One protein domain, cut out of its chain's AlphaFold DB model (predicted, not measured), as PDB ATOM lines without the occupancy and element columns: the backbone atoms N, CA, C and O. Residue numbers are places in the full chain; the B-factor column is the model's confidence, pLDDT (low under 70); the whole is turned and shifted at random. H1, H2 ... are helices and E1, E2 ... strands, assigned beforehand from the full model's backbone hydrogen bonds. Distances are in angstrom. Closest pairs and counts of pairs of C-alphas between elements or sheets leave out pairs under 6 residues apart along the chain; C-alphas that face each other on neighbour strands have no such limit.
ATOM      1  N   LEU A   4     131.571 259.922 242.268       46.16
ATOM      2  CA  LEU A   4     131.176 258.691 241.584       46.16
ATOM      3  C   LEU A   4     132.046 258.498 240.336       46.16
ATOM      4  O   LEU A   4     132.130 259.381 239.478       46.16
ATOM      5  N   LYS A   5     132.692 257.335 240.233       52.38
ATOM      6  CA  LYS A   5     133.483 256.960 239.060       52.38
ATOM      7  C   LYS A   5     132.592 256.281 238.026       52.38
ATOM      8  O   LYS A   5     131.989 255.253 238.324       52.38
ATOM      9  N   ILE A   6     132.576 256.815 236.808       58.22
ATOM     10  CA  ILE A   6     131.860 256.218 235.677       58.22
ATOM     11  C   ILE A   6     132.877 255.813 234.613       58.22
ATOM     12  O   ILE A   6     133.684 256.628 234.162       58.22
ATOM     13  N   ILE A   7     132.820 254.544 234.216       56.31
ATOM     14  CA  ILE A   7     133.561 254.010 233.074       56.31
ATOM     15  C   ILE A   7     132.603 254.015 231.885       56.31
ATOM     16  O   ILE A   7     131.592 253.315 231.910       56.31
ATOM     17  N   ILE A   8     132.910 254.802 230.855       56.25
ATOM     18  CA  ILE A   8     132.103 254.865 229.631       56.25
ATOM     19  C   ILE A   8     132.730 253.939 228.587       56.25
ATOM     20  O   ILE A   8     133.761 254.265 227.997       56.25
ATOM     21  N   ASP A   9     132.101 252.789 228.336       51.22
ATOM     22  CA  ASP A   9     132.401 251.984 227.151       51.22
ATOM     23  C   ASP A   9     131.668 252.566 225.935       51.22
ATOM     24  O   ASP A   9     130.460 252.402 225.765       51.22
ATOM     25  N   THR A  10     132.421 253.239 225.064       46.69
ATOM     26  CA  THR A  10     131.909 253.866 223.830       46.69
ATOM     27  C   THR A  10     131.234 252.901 222.849       46.69
ATOM     28  O   THR A  10     130.542 253.362 221.946       46.69
ATOM     29  N   LYS A  11     131.396 251.575 222.994       49.97
ATOM     30  CA  LYS A  11     130.702 250.590 222.147       49.97
ATOM     31  C   LYS A  11     129.274 250.281 222.603       49.97
ATOM     32  O   LYS A  11     128.514 249.730 221.810       49.97
ATOM     33  N   SER A  12     128.925 250.612 223.846       48.16
ATOM     34  CA  SER A  12     127.778 250.002 224.533       48.16
ATOM     35  C   SER A  12     126.885 251.002 225.273       48.16
ATOM     36  O   SER A  12     125.952 250.585 225.946       48.16
ATOM     37  N   PHE A  13     127.158 252.304 225.180       50.34
ATOM     38  CA  PHE A  13     126.439 253.316 225.954       50.34
ATOM     39  C   PHE A  13     125.126 253.721 225.259       50.34
ATOM     40  O   PHE A  13     125.150 254.302 224.173       50.34
ATOM     41  N   SER A  14     123.977 253.392 225.858       54.81
ATOM     42  CA  SER A  14     122.637 253.750 225.372       54.81
ATOM     43  C   SER A  14     121.866 254.599 226.389       54.81
ATOM     44  O   SER A  14     122.186 254.645 227.575       54.81
ATOM     45  N   SER A  15     120.783 255.245 225.950       52.69
ATOM     46  CA  SER A  15     119.962 256.113 226.808       52.69
ATOM     47  C   SER A  15     119.299 255.423 227.989       52.69
ATOM     48  O   SER A  15     119.012 256.062 228.996       52.69
ATOM     49  N   LYS A  16     119.086 254.111 227.887       54.28
ATOM     50  CA  LYS A  16     118.511 253.297 228.962       54.28
ATOM     51  C   LYS A  16     119.515 253.006 230.072       54.28
ATOM     52  O   LYS A  16     119.112 252.637 231.169       54.28
ATOM     53  N   ASP A  17     120.806 253.180 229.805       60.12
ATOM     54  CA  ASP A  17     121.847 252.915 230.791       60.12
ATOM     55  C   ASP A  17     121.955 254.051 231.812       60.12
ATOM     56  O   ASP A  17     122.372 253.807 232.935       60.12
ATOM     57  N   ILE A  18     121.486 255.263 231.485       57.50
ATOM     58  CA  ILE A  18     121.529 256.430 232.382       57.50
ATOM     59  C   ILE A  18     120.771 256.169 233.692       57.50
ATOM     60  O   ILE A  18     121.312 256.427 234.766       57.50
ATOM     61  N   GLU A  19     119.567 255.588 233.617       56.56
ATOM     62  CA  GLU A  19     118.775 255.204 234.798       56.56
ATOM     63  C   GLU A  19     119.447 254.073 235.604       56.56
ATOM     64  O   GLU A  19     119.360 254.040 236.831       56.56
ATOM     65  N   ASN A  20     120.186 253.185 234.929       57.50
ATOM     66  CA  ASN A  20     120.894 252.059 235.546       57.50
ATOM     67  C   ASN A  20     122.245 252.447 236.171       57.50
ATOM     68  O   ASN A  20     122.774 251.693 236.989       57.50
ATOM     69  N   LEU A  21     122.820 253.601 235.815       60.31
ATOM     70  CA  LEU A  21     124.116 254.049 236.337       60.31
ATOM     71  C   LEU A  21     124.045 254.523 237.799       60.31
ATOM     72  O   LEU A  21     125.088 254.778 238.402       60.31
ATOM     73  N   GLY A  22     122.846 254.661 238.378       57.81
ATOM     74  CA  GLY A  22     122.672 255.120 239.761       57.81
ATOM     75  C   GLY A  22     123.236 256.525 239.999       57.81
ATOM     76  O   GLY A  22     123.602 256.873 241.125       57.81
ATOM     77  N   ILE A  23     123.350 257.326 238.934       63.47
ATOM     78  CA  ILE A  23     123.854 258.694 239.005       63.47
ATOM     79  C   ILE A  23     122.779 259.540 239.670       63.47
ATOM     80  O   ILE A  23     121.771 259.885 239.064       63.47
ATOM     81  N   MET A  24     123.003 259.870 240.934       59.81
ATOM     82  CA  MET A  24     122.120 260.771 241.661       59.81
ATOM     83  C   MET A  24     122.389 262.220 241.240       59.81
ATOM     84  O   MET A  24     123.544 262.626 241.059       59.81
ATOM     85  N   GLU A  25     121.323 263.009 241.124       61.44
ATOM     86  CA  GLU A  25     121.404 264.469 241.043       61.44
ATOM     87  C   GLU A  25     122.186 265.027 242.247       61.44
ATOM     88  O   GLU A  25     122.235 264.411 243.316       61.44
ATOM     89  N   ASN A  26     122.819 266.190 242.075       65.62
ATOM     90  CA  ASN A  26     123.657 266.848 243.092       65.62
ATOM     91  C   ASN A  26     124.942 266.092 243.487       65.62
ATOM     92  O   ASN A  26     125.468 266.280 244.586       65.62
ATOM     93  N   LYS A  27     125.481 265.253 242.595       76.44
ATOM     94  CA  LYS A  27     126.804 264.637 242.762       76.44
ATOM     95  C   LYS A  27     127.801 265.194 241.758       76.44
ATOM     96  O   LYS A  27     127.441 265.727 240.712       76.44
ATOM     97  N   TYR A  28     129.077 265.013 242.070       81.38
ATOM     98  CA  TYR A  28     130.154 265.231 241.120       81.38
ATOM     99  C   TYR A  28     130.580 263.900 240.516       81.38
ATOM    100  O   TYR A  28     130.755 262.894 241.213       81.38
ATOM    101  N   LEU A  29     130.725 263.906 239.200       82.38
ATOM    102  CA  LEU A  29     131.148 262.770 238.408       82.38
ATOM    103  C   LEU A  29     132.614 262.906 238.054       82.38
ATOM    104  O   LEU A  29     133.081 263.992 237.717       82.38
ATOM    105  N   ARG A  30     133.307 261.771 238.072       82.81
ATOM    106  CA  ARG A  30     134.615 261.604 237.449       82.81
ATOM    107  C   ARG A  30     134.464 260.637 236.286       82.81
ATOM    108  O   ARG A  30     134.271 259.436 236.496       82.81
ATOM    109  N   ILE A  31     134.570 261.161 235.071       81.00
ATOM    110  CA  ILE A  31     134.615 260.352 233.853       81.00
ATOM    111  C   ILE A  31     136.076 260.007 233.590       81.00
ATOM    112  O   ILE A  31     136.913 260.906 233.501       81.00
ATOM    113  N   THR A  32     136.395 258.720 233.474       74.81
ATOM    114  CA  THR A  32     137.760 258.248 233.202       74.81
ATOM    115  C   THR A  32     137.812 257.379 231.954       74.81
ATOM    116  O   THR A  32     136.845 256.693 231.628       74.81
ATOM    117  N   ASP A  33     138.969 257.347 231.295       68.75
ATOM    118  CA  ASP A  33     139.295 256.240 230.394       68.75
ATOM    119  C   ASP A  33     139.538 254.976 231.242       68.75
ATOM    120  O   ASP A  33     140.022 255.065 232.373       68.75
ATOM    121  N   PHE A  34     139.212 253.795 230.716       58.69
ATOM    122  CA  PHE A  34     139.440 252.507 231.380       58.69
ATOM    123  C   PHE A  34     140.916 252.314 231.770       58.69
ATOM    124  O   PHE A  34     141.222 251.681 232.780       58.69
ATOM    125  N   ALA A  35     141.829 252.880 230.977       58.22
ATOM    126  CA  ALA A  35     143.267 252.786 231.193       58.22
ATOM    127  C   ALA A  35     143.830 253.791 232.218       58.22
ATOM    128  O   ALA A  35     144.969 253.615 232.652       58.22
ATOM    129  N   ASP A  36     143.082 254.833 232.602       58.59
ATOM    130  CA  ASP A  36     143.605 255.929 233.427       58.59
ATOM    131  C   ASP A  36     142.844 256.060 234.751       58.59
ATOM    132  O   ASP A  36     141.778 256.668 234.852       58.59
ATOM    133  N   ASN A  37     143.418 255.456 235.793       59.25
ATOM    134  CA  ASN A  37     142.877 255.479 237.151       59.25
ATOM    135  C   ASN A  37     143.519 256.546 238.041       59.25
ATOM    136  O   ASN A  37     143.154 256.623 239.216       59.25
ATOM    137  N   SER A  38     144.424 257.378 237.516       62.81
ATOM    138  CA  SER A  38     145.161 258.365 238.312       62.81
ATOM    139  C   SER A  38     144.215 259.340 239.024       62.81
ATOM    140  O   SER A  38     143.450 260.079 238.401       62.81
ATOM    141  N   GLU A  39     144.187 259.281 240.357       63.06
ATOM    142  CA  GLU A  39     143.422 260.223 241.170       63.06
ATOM    143  C   GLU A  39     144.159 261.554 241.212       63.06
ATOM    144  O   GLU A  39     145.250 261.661 241.768       63.06
ATOM    145  N   ILE A  40     143.553 262.564 240.595       67.56
ATOM    146  CA  ILE A  40     144.037 263.936 240.658       67.56
ATOM    147  C   ILE A  40     143.213 264.653 241.717       67.56
ATOM    148  O   ILE A  40     141.980 264.576 241.719       67.56
ATOM    149  N   ASN A  41     143.909 265.330 242.627       67.56
ATOM    150  CA  ASN A  41     143.280 266.157 243.639       67.56
ATOM    151  C   ASN A  41     142.817 267.451 242.963       67.56
ATOM    152  O   ASN A  41     143.622 268.307 242.606       67.56
ATOM    153  N   ILE A  42     141.521 267.541 242.710       70.19
ATOM    154  CA  ILE A  42     140.882 268.687 242.069       70.19
ATOM    155  C   ILE A  42     140.143 269.511 243.112       70.19
ATOM    156  O   ILE A  42     139.445 268.963 243.965       70.19
ATOM    157  N   ASN A  43     140.244 270.835 242.991       78.38
ATOM    158  CA  ASN A  43     139.388 271.723 243.755       78.38
ATOM    159  C   ASN A  43     137.976 271.707 243.156       78.38
ATOM    160  O   ASN A  43     137.698 272.354 242.149       78.38
ATOM    161  N   THR A  44     137.079 270.955 243.779       72.38
ATOM    162  CA  THR A  44     135.701 270.808 243.313       72.38
ATOM    163  C   THR A  44     134.854 272.062 243.506       72.38
ATOM    164  O   THR A  44     133.818 272.165 242.862       72.38
ATOM    165  N   GLU A  45     135.297 273.033 244.312       82.56
ATOM    166  CA  GLU A  45     134.668 274.363 244.397       82.56
ATOM    167  C   GLU A  45     134.709 275.086 243.043       82.56
ATOM    168  O   GLU A  45     133.843 275.894 242.726       82.56
ATOM    169  N   GLU A  46     135.672 274.759 242.174       84.62
ATOM    170  CA  GLU A  46     135.728 275.342 240.832       84.62
ATOM    171  C   GLU A  46     134.545 274.915 239.959       84.62
ATOM    172  O   GLU A  46     134.149 275.661 239.065       84.62
ATOM    173  N   LEU A  47     133.917 273.773 240.255       84.62
ATOM    174  CA  LEU A  47     132.699 273.343 239.568       84.62
ATOM    175  C   LEU A  47     131.475 274.184 239.954       84.62
ATOM    176  O   LEU A  47     130.436 274.084 239.309       84.62
ATOM    177  N   GLU A  48     131.560 275.057 240.959       85.00
ATOM    178  CA  GLU A  48     130.527 276.075 241.176       85.00
ATOM    179  C   GLU A  48     130.507 277.103 240.038       85.00
ATOM    180  O   GLU A  48     129.439 277.592 239.680       85.00
ATOM    181  N   ASN A  49     131.669 277.365 239.427       89.75
ATOM    182  CA  ASN A  49     131.863 278.401 238.409       89.75
ATOM    183  C   ASN A  49     132.008 277.854 236.981       89.75
ATOM    184  O   ASN A  49     131.917 278.622 236.027       89.75
ATOM    185  N   PHE A  50     132.259 276.552 236.832       91.38
ATOM    186  CA  PHE A  50     132.438 275.885 235.546       91.38
ATOM    187  C   PHE A  50     131.617 274.600 235.487       91.38
ATOM    188  O   PHE A  50     131.518 273.867 236.471       91.38
ATOM    189  N   ASP A  51     131.088 274.279 234.312       92.19
ATOM    190  CA  ASP A  51     130.334 273.039 234.100       92.19
ATOM    191  C   ASP A  51     131.241 271.803 234.161       92.19
ATOM    192  O   ASP A  51     130.807 270.717 234.556       92.19
ATOM    193  N   CYS A  52     132.513 271.966 233.778       91.62
ATOM    194  CA  CYS A  52     133.484 270.884 233.756       91.62
ATOM    195  C   CYS A  52     134.920 271.338 234.051       91.62
ATOM    196  O   CYS A  52     135.386 272.384 233.601       91.62
ATOM    197  N   LEU A  53     135.656 270.492 234.769       90.69
ATOM    198  CA  LEU A  53     137.108 270.549 234.881       90.69
ATOM    199  C   LEU A  53     137.706 269.473 233.983       90.69
ATOM    200  O   LEU A  53     137.402 268.284 234.128       90.69
ATOM    201  N   VAL A  54     138.579 269.893 233.073       88.81
ATOM    202  CA  VAL A  54     139.265 269.004 232.134       88.81
ATOM    203  C   VAL A  54     140.747 268.966 232.440       88.81
ATOM    204  O   VAL A  54     141.357 270.000 232.709       88.81
ATOM    205  N   THR A  55     141.352 267.790 232.354       84.75
ATOM    206  CA  THR A  55     142.801 267.675 232.490       84.75
ATOM    207  C   THR A  55     143.470 267.853 231.137       84.75
ATOM    208  O   THR A  55     142.926 267.504 230.085       84.75
ATOM    209  N   ALA A  56     144.670 268.425 231.143       85.31
ATOM    210  CA  ALA A  56     145.484 268.552 229.947       85.31
ATOM    211  C   ALA A  56     146.914 268.100 230.229       85.31
ATOM    212  O   ALA A  56     147.460 268.369 231.297       85.31
ATOM    213  N   LYS A  57     147.537 267.448 229.246       84.00
ATOM    214  CA  LYS A  57     148.947 267.056 229.305       84.00
ATOM    215  C   LYS A  57     149.733 267.575 228.118       84.00
ATOM    216  O   LYS A  57     149.196 267.746 227.020       84.00
ATOM    217  N   GLU A  58     151.028 267.734 228.346       85.31
ATOM    218  CA  GLU A  58     151.982 268.083 227.304       85.31
ATOM    219  C   GLU A  58     152.014 267.023 226.196       85.31
ATOM    220  O   GLU A  58     151.929 265.805 226.431       85.31
ATOM    221  N   LEU A  59     152.142 267.491 224.956       84.12
ATOM    222  CA  LEU A  59     152.239 266.624 223.792       84.12
ATOM    223  C   LEU A  59     153.653 266.062 223.670       84.12
ATOM    224  O   LEU A  59     154.626 266.778 223.469       84.12
ATOM    225  N   ARG A  60     153.774 264.734 223.740       81.44
ATOM    226  CA  ARG A  60     155.061 264.054 223.509       81.44
ATOM    227  C   ARG A  60     155.351 263.829 222.026       81.44
ATOM    228  O   ARG A  60     156.510 263.779 221.625       81.44
ATOM    229  N   ASN A  61     154.302 263.730 221.216       82.12
ATOM    230  CA  ASN A  61     154.396 263.402 219.798       82.12
ATOM    231  C   ASN A  61     154.444 264.666 218.933       82.12
ATOM    232  O   ASN A  61     153.950 265.718 219.329       82.12
ATOM    233  N   ALA A  62     155.014 264.540 217.733       83.94
ATOM    234  CA  ALA A  62     154.994 265.613 216.746       83.94
ATOM    235  C   ALA A  62     153.554 265.932 216.313       83.94
ATOM    236  O   ALA A  62     152.769 265.019 216.039       83.94
ATOM    237  N   VAL A  63     153.240 267.221 216.206       87.62
ATOM    238  CA  VAL A  63     151.938 267.717 215.748       87.62
ATOM    239  C   VAL A  63     152.070 268.157 214.295       87.62
ATOM    240  O   VAL A  63     153.044 268.806 213.912       87.62
ATOM    241  N   LYS A  64     151.116 267.757 213.456       90.88
ATOM    242  CA  LYS A  64     151.158 267.998 212.012       90.88
ATOM    243  C   LYS A  64     149.812 268.509 211.531       90.88
ATOM    244  O   LYS A  64     148.781 267.945 211.897       90.88
ATOM    245  N   LYS A  65     149.830 269.523 210.670       89.62
ATOM    246  CA  LYS A  65     148.647 269.972 209.935       89.62
ATOM    247  C   LYS A  65     148.557 269.192 208.628       89.62
ATOM    248  O   LYS A  65     149.535 269.118 207.881       89.62
ATOM    249  N   ILE A  66     147.394 268.601 208.366       90.44
ATOM    250  CA  ILE A  66     147.149 267.774 207.181       90.44
ATOM    251  C   ILE A  66     146.069 268.435 206.327       90.44
ATOM    252  O   ILE A  66     145.038 268.859 206.845       90.44
ATOM    253  N   SER A  67     146.299 268.509 205.019       90.06
ATOM    254  CA  SER A  67     145.307 268.938 204.031       90.06
ATOM    255  C   SER A  67     145.428 268.066 202.786       90.06
ATOM    256  O   SER A  67     146.537 267.765 202.344       90.06
ATOM    257  N   ASN A  68     144.293 267.609 202.252       92.62
ATOM    258  CA  ASN A  68     144.226 266.711 201.091       92.62
ATOM    259  C   ASN A  68     145.141 265.473 201.206       92.62
ATOM    260  O   ASN A  68     145.727 265.034 200.223       92.62
ATOM    261  N   GLY A  69     145.292 264.923 202.415       91.81
ATOM    262  CA  GLY A  69     146.126 263.743 202.678       91.81
ATOM    263  C   GLY A  69     147.631 264.011 202.801       91.81
ATOM    264  O   GLY A  69     148.378 263.090 203.124       91.81
ATOM    265  N   TYR A  70     148.085 265.254 202.618       89.38
ATOM    266  CA  TYR A  70     149.492 265.636 202.736       89.38
ATOM    267  C   TYR A  70     149.757 266.439 204.007       89.38
ATOM    268  O   TYR A  70     148.918 267.222 204.458       89.38
ATOM    269  N   ILE A  71     150.952 266.263 204.576       93.12
ATOM    270  CA  ILE A  71     151.445 267.112 205.663       93.12
ATOM    271  C   ILE A  71     151.824 268.457 205.050       93.12
ATOM    272  O   ILE A  71     152.739 268.521 204.234       93.12
ATOM    273  N   ILE A  72     151.125 269.514 205.451       94.62
ATOM    274  CA  ILE A  72     151.385 270.877 204.969       94.62
ATOM    275  C   ILE A  72     152.206 271.700 205.964       94.62
ATOM    276  O   ILE A  72     152.793 272.705 205.581       94.62
ATOM    277  N   GLU A  73     152.268 271.278 207.231       94.12
ATOM    278  CA  GLU A  73     152.975 272.008 208.283       94.12
ATOM    279  C   GLU A  73     153.345 271.085 209.449       94.12
ATOM    280  O   GLU A  73     152.550 270.235 209.869       94.12
ATOM    281  N   HIS A  74     154.548 271.275 209.990       91.44
ATOM    282  CA  HIS A  74     154.965 270.710 211.270       91.44
ATOM    283  C   HIS A  74     154.761 271.775 212.343       91.44
ATOM    284  O   HIS A  74     155.454 272.787 212.347       91.44
ATOM    285  N   LEU A  75     153.798 271.546 213.232       89.94
ATOM    286  CA  LEU A  75     153.442 272.497 214.275       89.94
ATOM    287  C   LEU A  75     154.380 272.327 215.473       89.94
ATOM    288  O   LEU A  75     154.753 271.200 215.824       89.94
ATOM    289  N   ASN A  76     154.749 273.441 216.108       89.62
ATOM    290  CA  ASN A  76     155.499 273.398 217.355       89.62
ATOM    291  C   ASN A  76     154.600 272.820 218.452       89.62
ATOM    292  O   ASN A  76     153.599 273.422 218.822       89.62
ATOM    293  N   ARG A  77     154.942 271.632 218.955       85.12
ATOM    294  CA  ARG A  77     154.111 270.909 219.929       85.12
ATOM    295  C   ARG A  77     153.954 271.657 221.253       85.12
ATOM    296  O   ARG A  77     152.959 271.424 221.924       85.12
ATOM    297  N   ASP A  78     154.907 272.522 221.597       87.56
ATOM    298  CA  ASP A  78     154.911 273.263 222.860       87.56
ATOM    299  C   ASP A  78     153.805 274.340 222.887       87.56
ATOM    300  O   ASP A  78     153.397 274.792 223.954       87.56
ATOM    301  N   ASP A  79     153.248 274.682 221.719       88.62
ATOM    302  CA  ASP A  79     152.107 275.593 221.584       88.62
ATOM    303  C   ASP A  79     150.754 274.885 221.818       88.62
ATOM    304  O   ASP A  79     149.700 275.523 221.798       88.62
ATOM    305  N   TYR A  80     150.748 273.560 222.020       86.19
ATOM    306  CA  TYR A  80     149.530 272.753 222.091       86.19
ATOM    307  C   TYR A  80     149.536 271.811 223.295       86.19
ATOM    308  O   TYR A  80     150.520 271.149 223.611       86.19
ATOM    309  N   LYS A  81     148.363 271.651 223.913       85.62
ATOM    310  CA  LYS A  81     148.133 270.652 224.962       85.62
ATOM    311  C   LYS A  81     147.099 269.636 224.516       85.62
ATOM    312  O   LYS A  81     146.149 269.959 223.805       85.62
ATOM    313  N   LYS A  82     147.269 268.390 224.954       84.25
ATOM    314  CA  LYS A  82     146.270 267.341 224.751       84.25
ATOM    315  C   LYS A  82     145.311 267.340 225.929       84.25
ATOM    316  O   LYS A  82     145.744 267.041 227.037       84.25
ATOM    317  N   LEU A  83     144.029 267.592 225.674       84.50
ATOM    318  CA  LEU A  83     142.972 267.323 226.650       84.50
ATOM    319  C   LEU A  83     142.880 265.816 226.918       84.50
ATOM    320  O   LEU A  83     142.994 265.000 225.994       84.50
ATOM    321  N   THR A  84     142.722 265.439 228.183       76.38
ATOM    322  CA  THR A  84     142.688 264.042 228.622       76.38
ATOM    323  C   THR A  84     141.606 263.810 229.667       76.38
ATOM    324  O   THR A  84     140.943 264.731 230.130       76.38
ATOM    325  N   TYR A  85     141.415 262.535 229.996       77.81
ATOM    326  CA  TYR A  85     140.706 262.112 231.195       77.81
ATOM    327  C   TYR A  85     141.666 262.128 232.402       77.81
ATOM    328  O   TYR A  85     142.879 262.067 232.184       77.81
ATOM    329  N   PRO A  86     141.176 262.184 233.652       82.12
ATOM    330  CA  PRO A  86     139.772 262.288 234.044       82.12
ATOM    331  C   PRO A  86     139.140 263.654 233.734       82.12
ATOM    332  O   PRO A  86     139.809 264.680 233.784       82.12
ATOM    333  N   LEU A  87     137.836 263.645 233.461       87.19
ATOM    334  CA  LEU A  87     136.991 264.840 233.446       87.19
ATOM    335  C   LEU A  87     136.165 264.857 234.722       87.19
ATOM    336  O   LEU A  87     135.707 263.802 235.171       87.19
ATOM    337  N   TYR A  88     135.922 266.046 235.252       87.56
ATOM    338  CA  TYR A  88     135.071 266.222 236.416       87.56
ATOM    339  C   TYR A  88     133.953 267.194 236.101       87.56
ATOM    340  O   TYR A  88     134.193 268.220 235.475       87.56
ATOM    341  N   LEU A  89     132.731 266.861 236.494       89.69
ATOM    342  CA  LEU A  89     131.548 267.657 236.184       89.69
ATOM    343  C   LEU A  89     130.406 267.326 237.137       89.69
ATOM    344  O   LEU A  89     130.439 266.309 237.833       89.69
ATOM    345  N   LYS A  90     129.382 268.176 237.168       87.44
ATOM    346  CA  LYS A  90     128.142 267.890 237.897       87.44
ATOM    347  C   LYS A  90     127.370 266.772 237.199       87.44
ATOM    348  O   LYS A  90     127.324 266.708 235.968       87.44
ATOM    349  N   SER A  91     126.742 265.904 237.986       84.06
ATOM    350  CA  SER A  91     125.932 264.805 237.464       84.06
ATOM    351  C   SER A  91     124.776 265.284 236.599       84.06
ATOM    352  O   SER A  91     124.542 264.723 235.535       84.06
ATOM    353  N   GLU A  92     124.112 266.358 237.015       86.12
ATOM    354  CA  GLU A  92     123.004 266.963 236.280       86.12
ATOM    355  C   GLU A  92     123.440 267.472 234.899       86.12
ATOM    356  O   GLU A  92     122.823 267.129 233.896       86.12
ATOM    357  N   THR A  93     124.561 268.196 234.822       89.94
ATOM    358  CA  THR A  93     125.139 268.658 233.549       89.94
ATOM    359  C   THR A  93     125.409 267.487 232.602       89.94
ATOM    360  O   THR A  93     125.081 267.549 231.418       89.94
ATOM    361  N   PHE A  94     125.977 266.395 233.120       88.25
ATOM    362  CA  PHE A  94     126.246 265.202 232.321       88.25
ATOM    363  C   PHE A  94     124.962 264.549 231.801       88.25
ATOM    364  O   PHE A  94     124.859 264.245 230.614       88.25
ATOM    365  N   ILE A  95     123.983 264.345 232.686       85.38
ATOM    366  CA  ILE A  95     122.702 263.716 232.351       85.38
ATOM    367  C   ILE A  95     121.951 264.558 231.318       85.38
ATOM    368  O   ILE A  95     121.486 264.014 230.319       85.38
ATOM    369  N   ASN A  96     121.886 265.877 231.514       88.44
ATOM    370  CA  ASN A  96     121.225 266.793 230.587       88.44
ATOM    371  C   ASN A  96     121.874 266.738 229.206       88.44
ATOM    372  O   ASN A  96     121.174 266.532 228.213       88.44
ATOM    373  N   PHE A  97     123.209 266.793 229.143       90.56
ATOM    374  CA  PHE A  97     123.915 266.643 227.877       90.56
ATOM    375  C   PHE A  97     123.583 265.311 227.200       90.56
ATOM    376  O   PHE A  97     123.276 265.285 226.011       90.56
ATOM    377  N   LEU A  98     123.606 264.195 227.931       86.31
ATOM    378  CA  LEU A  98     123.268 262.901 227.347       86.31
ATOM    379  C   LEU A  98     121.817 262.858 226.850       86.31
ATOM    380  O   LEU A  98     121.580 262.362 225.751       86.31
ATOM    381  N   ASN A  99     120.857 263.400 227.594       85.69
ATOM    382  CA  ASN A  99     119.453 263.439 227.182       85.69
ATOM    383  C   ASN A  99     119.259 264.232 225.879       85.69
ATOM    384  O   ASN A  99     118.581 263.766 224.961       85.69
ATOM    385  N   GLU A 100     119.916 265.384 225.751       89.88
ATOM    386  CA  GLU A 100     119.874 266.222 224.545       89.88
ATOM    387  C   GLU A 100     120.578 265.575 223.343       89.88
ATOM    388  O   GLU A 100     120.234 265.831 222.186       89.88
ATOM    389  N   ASN A 101     121.549 264.697 223.602       86.31
ATOM    390  CA  ASN A 101     122.415 264.103 222.586       86.31
ATOM    391  C   ASN A 101     122.111 262.627 222.308       86.31
ATOM    392  O   ASN A 101     122.991 261.898 221.859       86.31
ATOM    393  N   LYS A 102     120.867 262.171 222.542       85.12
ATOM    394  CA  LYS A 102     120.440 260.767 222.324       85.12
ATOM    395  C   LYS A 102     121.359 259.755 223.020       85.12
ATOM    396  O   LYS A 102     121.566 258.642 222.542       85.12
ATOM    397  N   SER A 103     121.905 260.189 224.146       79.56
ATOM    398  CA  SER A 103     122.837 259.470 225.004       79.56
ATOM    399  C   SER A 103     124.148 259.104 224.332       79.56
ATOM    400  O   SER A 103     124.798 258.145 224.717       79.56
ATOM    401  N   GLU A 104     124.570 259.904 223.361       80.81
ATOM    402  CA  GLU A 104     125.913 259.843 222.813       80.81
ATOM    403  C   GLU A 104     126.853 260.736 223.632       80.81
ATOM    404  O   GLU A 104     126.631 261.941 223.779       80.81
ATOM    405  N   TRP A 105     127.934 260.152 224.153       82.56
ATOM    406  CA  TRP A 105     129.008 260.927 224.763       82.56
ATOM    407  C   TRP A 105     130.003 261.400 223.700       82.56
ATOM    408  O   TRP A 105     130.637 260.594 223.019       82.56
ATOM    409  N   ASN A 106     130.197 262.715 223.605       84.75
ATOM    410  CA  ASN A 106     131.193 263.325 222.733       84.75
ATOM    411  C   ASN A 106     131.846 264.512 223.450       84.75
ATOM    412  O   ASN A 106     131.218 265.553 223.627       84.75
ATOM    413  N   LEU A 107     133.115 264.357 223.838       83.81
ATOM    414  CA  LEU A 107     133.850 265.374 224.591       83.81
ATOM    415  C   LEU A 107     133.958 266.707 223.839       83.81
ATOM    416  O   LEU A 107     133.797 267.757 224.446       83.81
ATOM    417  N   VAL A 108     134.226 266.682 222.530       85.88
ATOM    418  CA  VAL A 108     134.378 267.920 221.746       85.88
ATOM    419  C   VAL A 108     133.064 268.689 221.743       85.88
ATOM    420  O   VAL A 108     133.038 269.851 222.130       85.88
ATOM    421  N   LYS A 109     131.964 268.004 221.416       89.56
ATOM    422  CA  LYS A 109     130.628 268.601 221.408       89.56
ATOM    423  C   LYS A 109     130.225 269.124 222.788       89.56
ATOM    424  O   LYS A 109     129.636 270.190 222.886       89.56
ATOM    425  N   PHE A 110     130.564 268.391 223.848       90.94
ATOM    426  CA  PHE A 110     130.309 268.822 225.219       90.94
ATOM    427  C   PHE A 110     131.023 270.144 225.539       90.94
ATOM    428  O   PHE A 110     130.388 271.064 226.047       90.94
ATOM    429  N   LEU A 111     132.312 270.264 225.203       90.62
ATOM    430  CA  LEU A 111     133.115 271.464 225.475       90.62
ATOM    431  C   LEU A 111     132.760 272.662 224.584       90.62
ATOM    432  O   LEU A 111     133.050 273.794 224.954       90.62
ATOM    433  N   GLU A 112     132.132 272.438 223.429       92.06
ATOM    434  CA  GLU A 112     131.607 273.514 222.577       92.06
ATOM    435  C   GLU A 112     130.359 274.184 223.171       92.06
ATOM    436  O   GLU A 112     130.079 275.341 222.857       92.06
ATOM    437  N   THR A 113     129.609 273.477 224.022       92.38
ATOM    438  CA  THR A 113     128.334 273.959 224.576       92.38
ATOM    439  C   THR A 113     128.373 274.224 226.081       92.38
ATOM    440  O   THR A 113     127.371 274.679 226.625       92.38
ATOM    441  N   HIS A 114     129.492 273.952 226.755       93.88
ATOM    442  CA  HIS A 114     129.631 274.078 228.209       93.88
ATOM    443  C   HIS A 114     130.875 274.866 228.601       93.88
ATOM    444  O   HIS A 114     131.914 274.815 227.940       93.88
ATOM    445  N   THR A 115     130.787 275.568 229.728       94.56
ATOM    446  CA  THR A 115     131.941 276.247 230.312       94.56
ATOM    447  C   THR A 115     132.896 275.229 230.920       94.56
ATOM    448  O   THR A 115     132.495 274.292 231.609       94.56
ATOM    449  N   PHE A 116     134.194 275.404 230.692       92.88
ATOM    450  CA  PHE A 116     135.180 274.510 231.276       92.88
ATOM    451  C   PHE A 116     136.442 275.236 231.702       92.88
ATOM    452  O   PHE A 116     136.800 276.291 231.173       92.88
ATOM    453  N   LYS A 117     137.147 274.617 232.646       91.44
ATOM    454  CA  LYS A 117     138.476 275.037 233.068       91.44
ATOM    455  C   LYS A 117     139.464 273.896 232.897       91.44
ATOM    456  O   LYS A 117     139.191 272.752 233.257       91.44
ATOM    457  N   ILE A 118     140.632 274.227 232.358       88.38
ATOM    458  CA  ILE A 118     141.753 273.296 232.286       88.38
ATOM    459  C   ILE A 118     142.433 273.263 233.653       88.38
ATOM    460  O   ILE A 118     142.947 274.283 234.120       88.38
ATOM    461  N   THR A 119     142.462 272.092 234.278       80.38
ATOM    462  CA  THR A 119     143.268 271.830 235.468       80.38
ATOM    463  C   THR A 119     144.625 271.287 235.032       80.38
ATOM    464  O   THR A 119     144.733 270.420 234.160       80.38
ATOM    465  N   GLN A 120     145.688 271.872 235.579       63.91
ATOM    466  CA  GLN A 120     147.049 271.420 235.308       63.91
ATOM    467  C   GLN A 120     147.361 270.200 236.181       63.91
ATOM    468  O   GLN A 120     146.984 270.173 237.353       63.91
ATOM    469  N   ILE A 121     148.032 269.214 235.583       57.00
ATOM    470  CA  ILE A 121     148.694 268.102 236.276       57.00
ATOM    471  C   ILE A 121     150.178 268.439 236.381       57.00
ATOM    472  O   ILE A 121     150.730 268.880 235.344       57.00
TER     473      ILE A 121
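What this domain is: This is residues 4 to 121 of the 121 residues of an uncharacterized protein of Actinobacteria bacterium (UniProt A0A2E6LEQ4). A strongly twisted sheet of five strands makes the body, with H3 and H4 over one face and the small helix H2 over the opposite face. Beyond one end of E3 and E6, a separate two-strand hairpin, E4 and E5, extends as an arm, while H1 is off the sheet, close to H3. The printed part has 118 residues with four named helices and seven named strands, in the order E1 H1 E2 H2 E3 E4 E5 E6 H3 H4 E7; the class is mixed, helices and strands. The large sheet is mixed, in the order E1 E2 E6 E3 E7, and the small one is antiparallel. The whole is only just compact, close to loose, with a radius of gyration of the C-alphas of 16.2 A and spans of 47 by 32 by 26 A.

How they stand to each other: In the large sheet, E6, residues 81 to 90, is an inner strand that bends by 67 degrees at residue 85. On one side of it is E3, residues 52 to 58, antiparallel at 159 degrees, with N 53 and O 88 2.8 A apart and N 57 and O 82 2.9 A apart. On the other side is E2, residues 28 to 32, antiparallel at 145 degrees, with N 29 and O 89 at 2.8 A. The edge strand E1, residues 4 to 7, is parallel to E2 at 28 degrees, with N 30 and O 4 at 3.0 A. With H1, residues 17 to 20, these two form a strand-helix-strand unit, two parallel neighbour strands with a helix between, and its crossover is right-handed. The other edge strand, E7, residues 116 to 120, is parallel to E3 at 40 degrees, with N 119 and O 54 at 2.8 A. H3, residues 91 to 100, is on the sheet at a height of 11.5 A, over E6 and only just over E2, on which 3 of its C-alphas fall; it stands up from the sheet at 57 degrees. H4, residues 107 to 113, is on the same face at a height of 10.0 A, over E3 and only just over E7, with 3 C-alphas on it, and runs slantwise to the strands, at 53 degrees to E3 on the local plane. H3 and H4 are close but not clearly touching, about perpendicular at 89 degrees; their closest C-alphas, of Phe 97 and Phe 110, are 7.3 A apart. H2, residues 44 to 48, is on the opposite face at a height of 7.4 A; its closest C-alpha pair with E6 is Leu 47 and Leu 89, 6.7 A. H1 is not on the sheet and is close to but not clearly touching H3, with the C-alphas of Ile 18 and Ile 95 at 7.4 A. E4, residues 63 to 67, and E5, residues 70 to 75, form an antiparallel hairpin at 147 degrees, with N 65 and O 73 at 2.9 A; E4 is apart from E3, and E5 from E6. Each O i to N i+4 pair is within hydrogen-bond range in H3 and H4; H2 has 0 of 1, but 2 of 2 O i to N i+3 pairs, and H1 is too short for an O i to N i+4 pair.

Where its parts are: E1 begins at C-alpha 4, (131.176, 258.691, 241.584). E6 measures 24.0 A, E3 19.8 A, H3 14.3 A, E5 14.0 A, E4 13.5 A, E2 13.0 A and H4 10.2 A. E5 begins at C-alpha 70, (149.492, 265.636, 202.736). E7, 12.9 A long, ends at C-alpha 120, (147.049, 271.420, 235.308).

The domain as a whole: The two C-alphas farthest apart, of Met 24 and Ile 72, are 48.0 A from each other. The printed part has no cut. The link from E2 to H2, 11 residues, is long. Mean pLDDT of the printed part is 78.1; 34 residues are under 70, namely 4 to 26, 33 to 41 and 120 to 121.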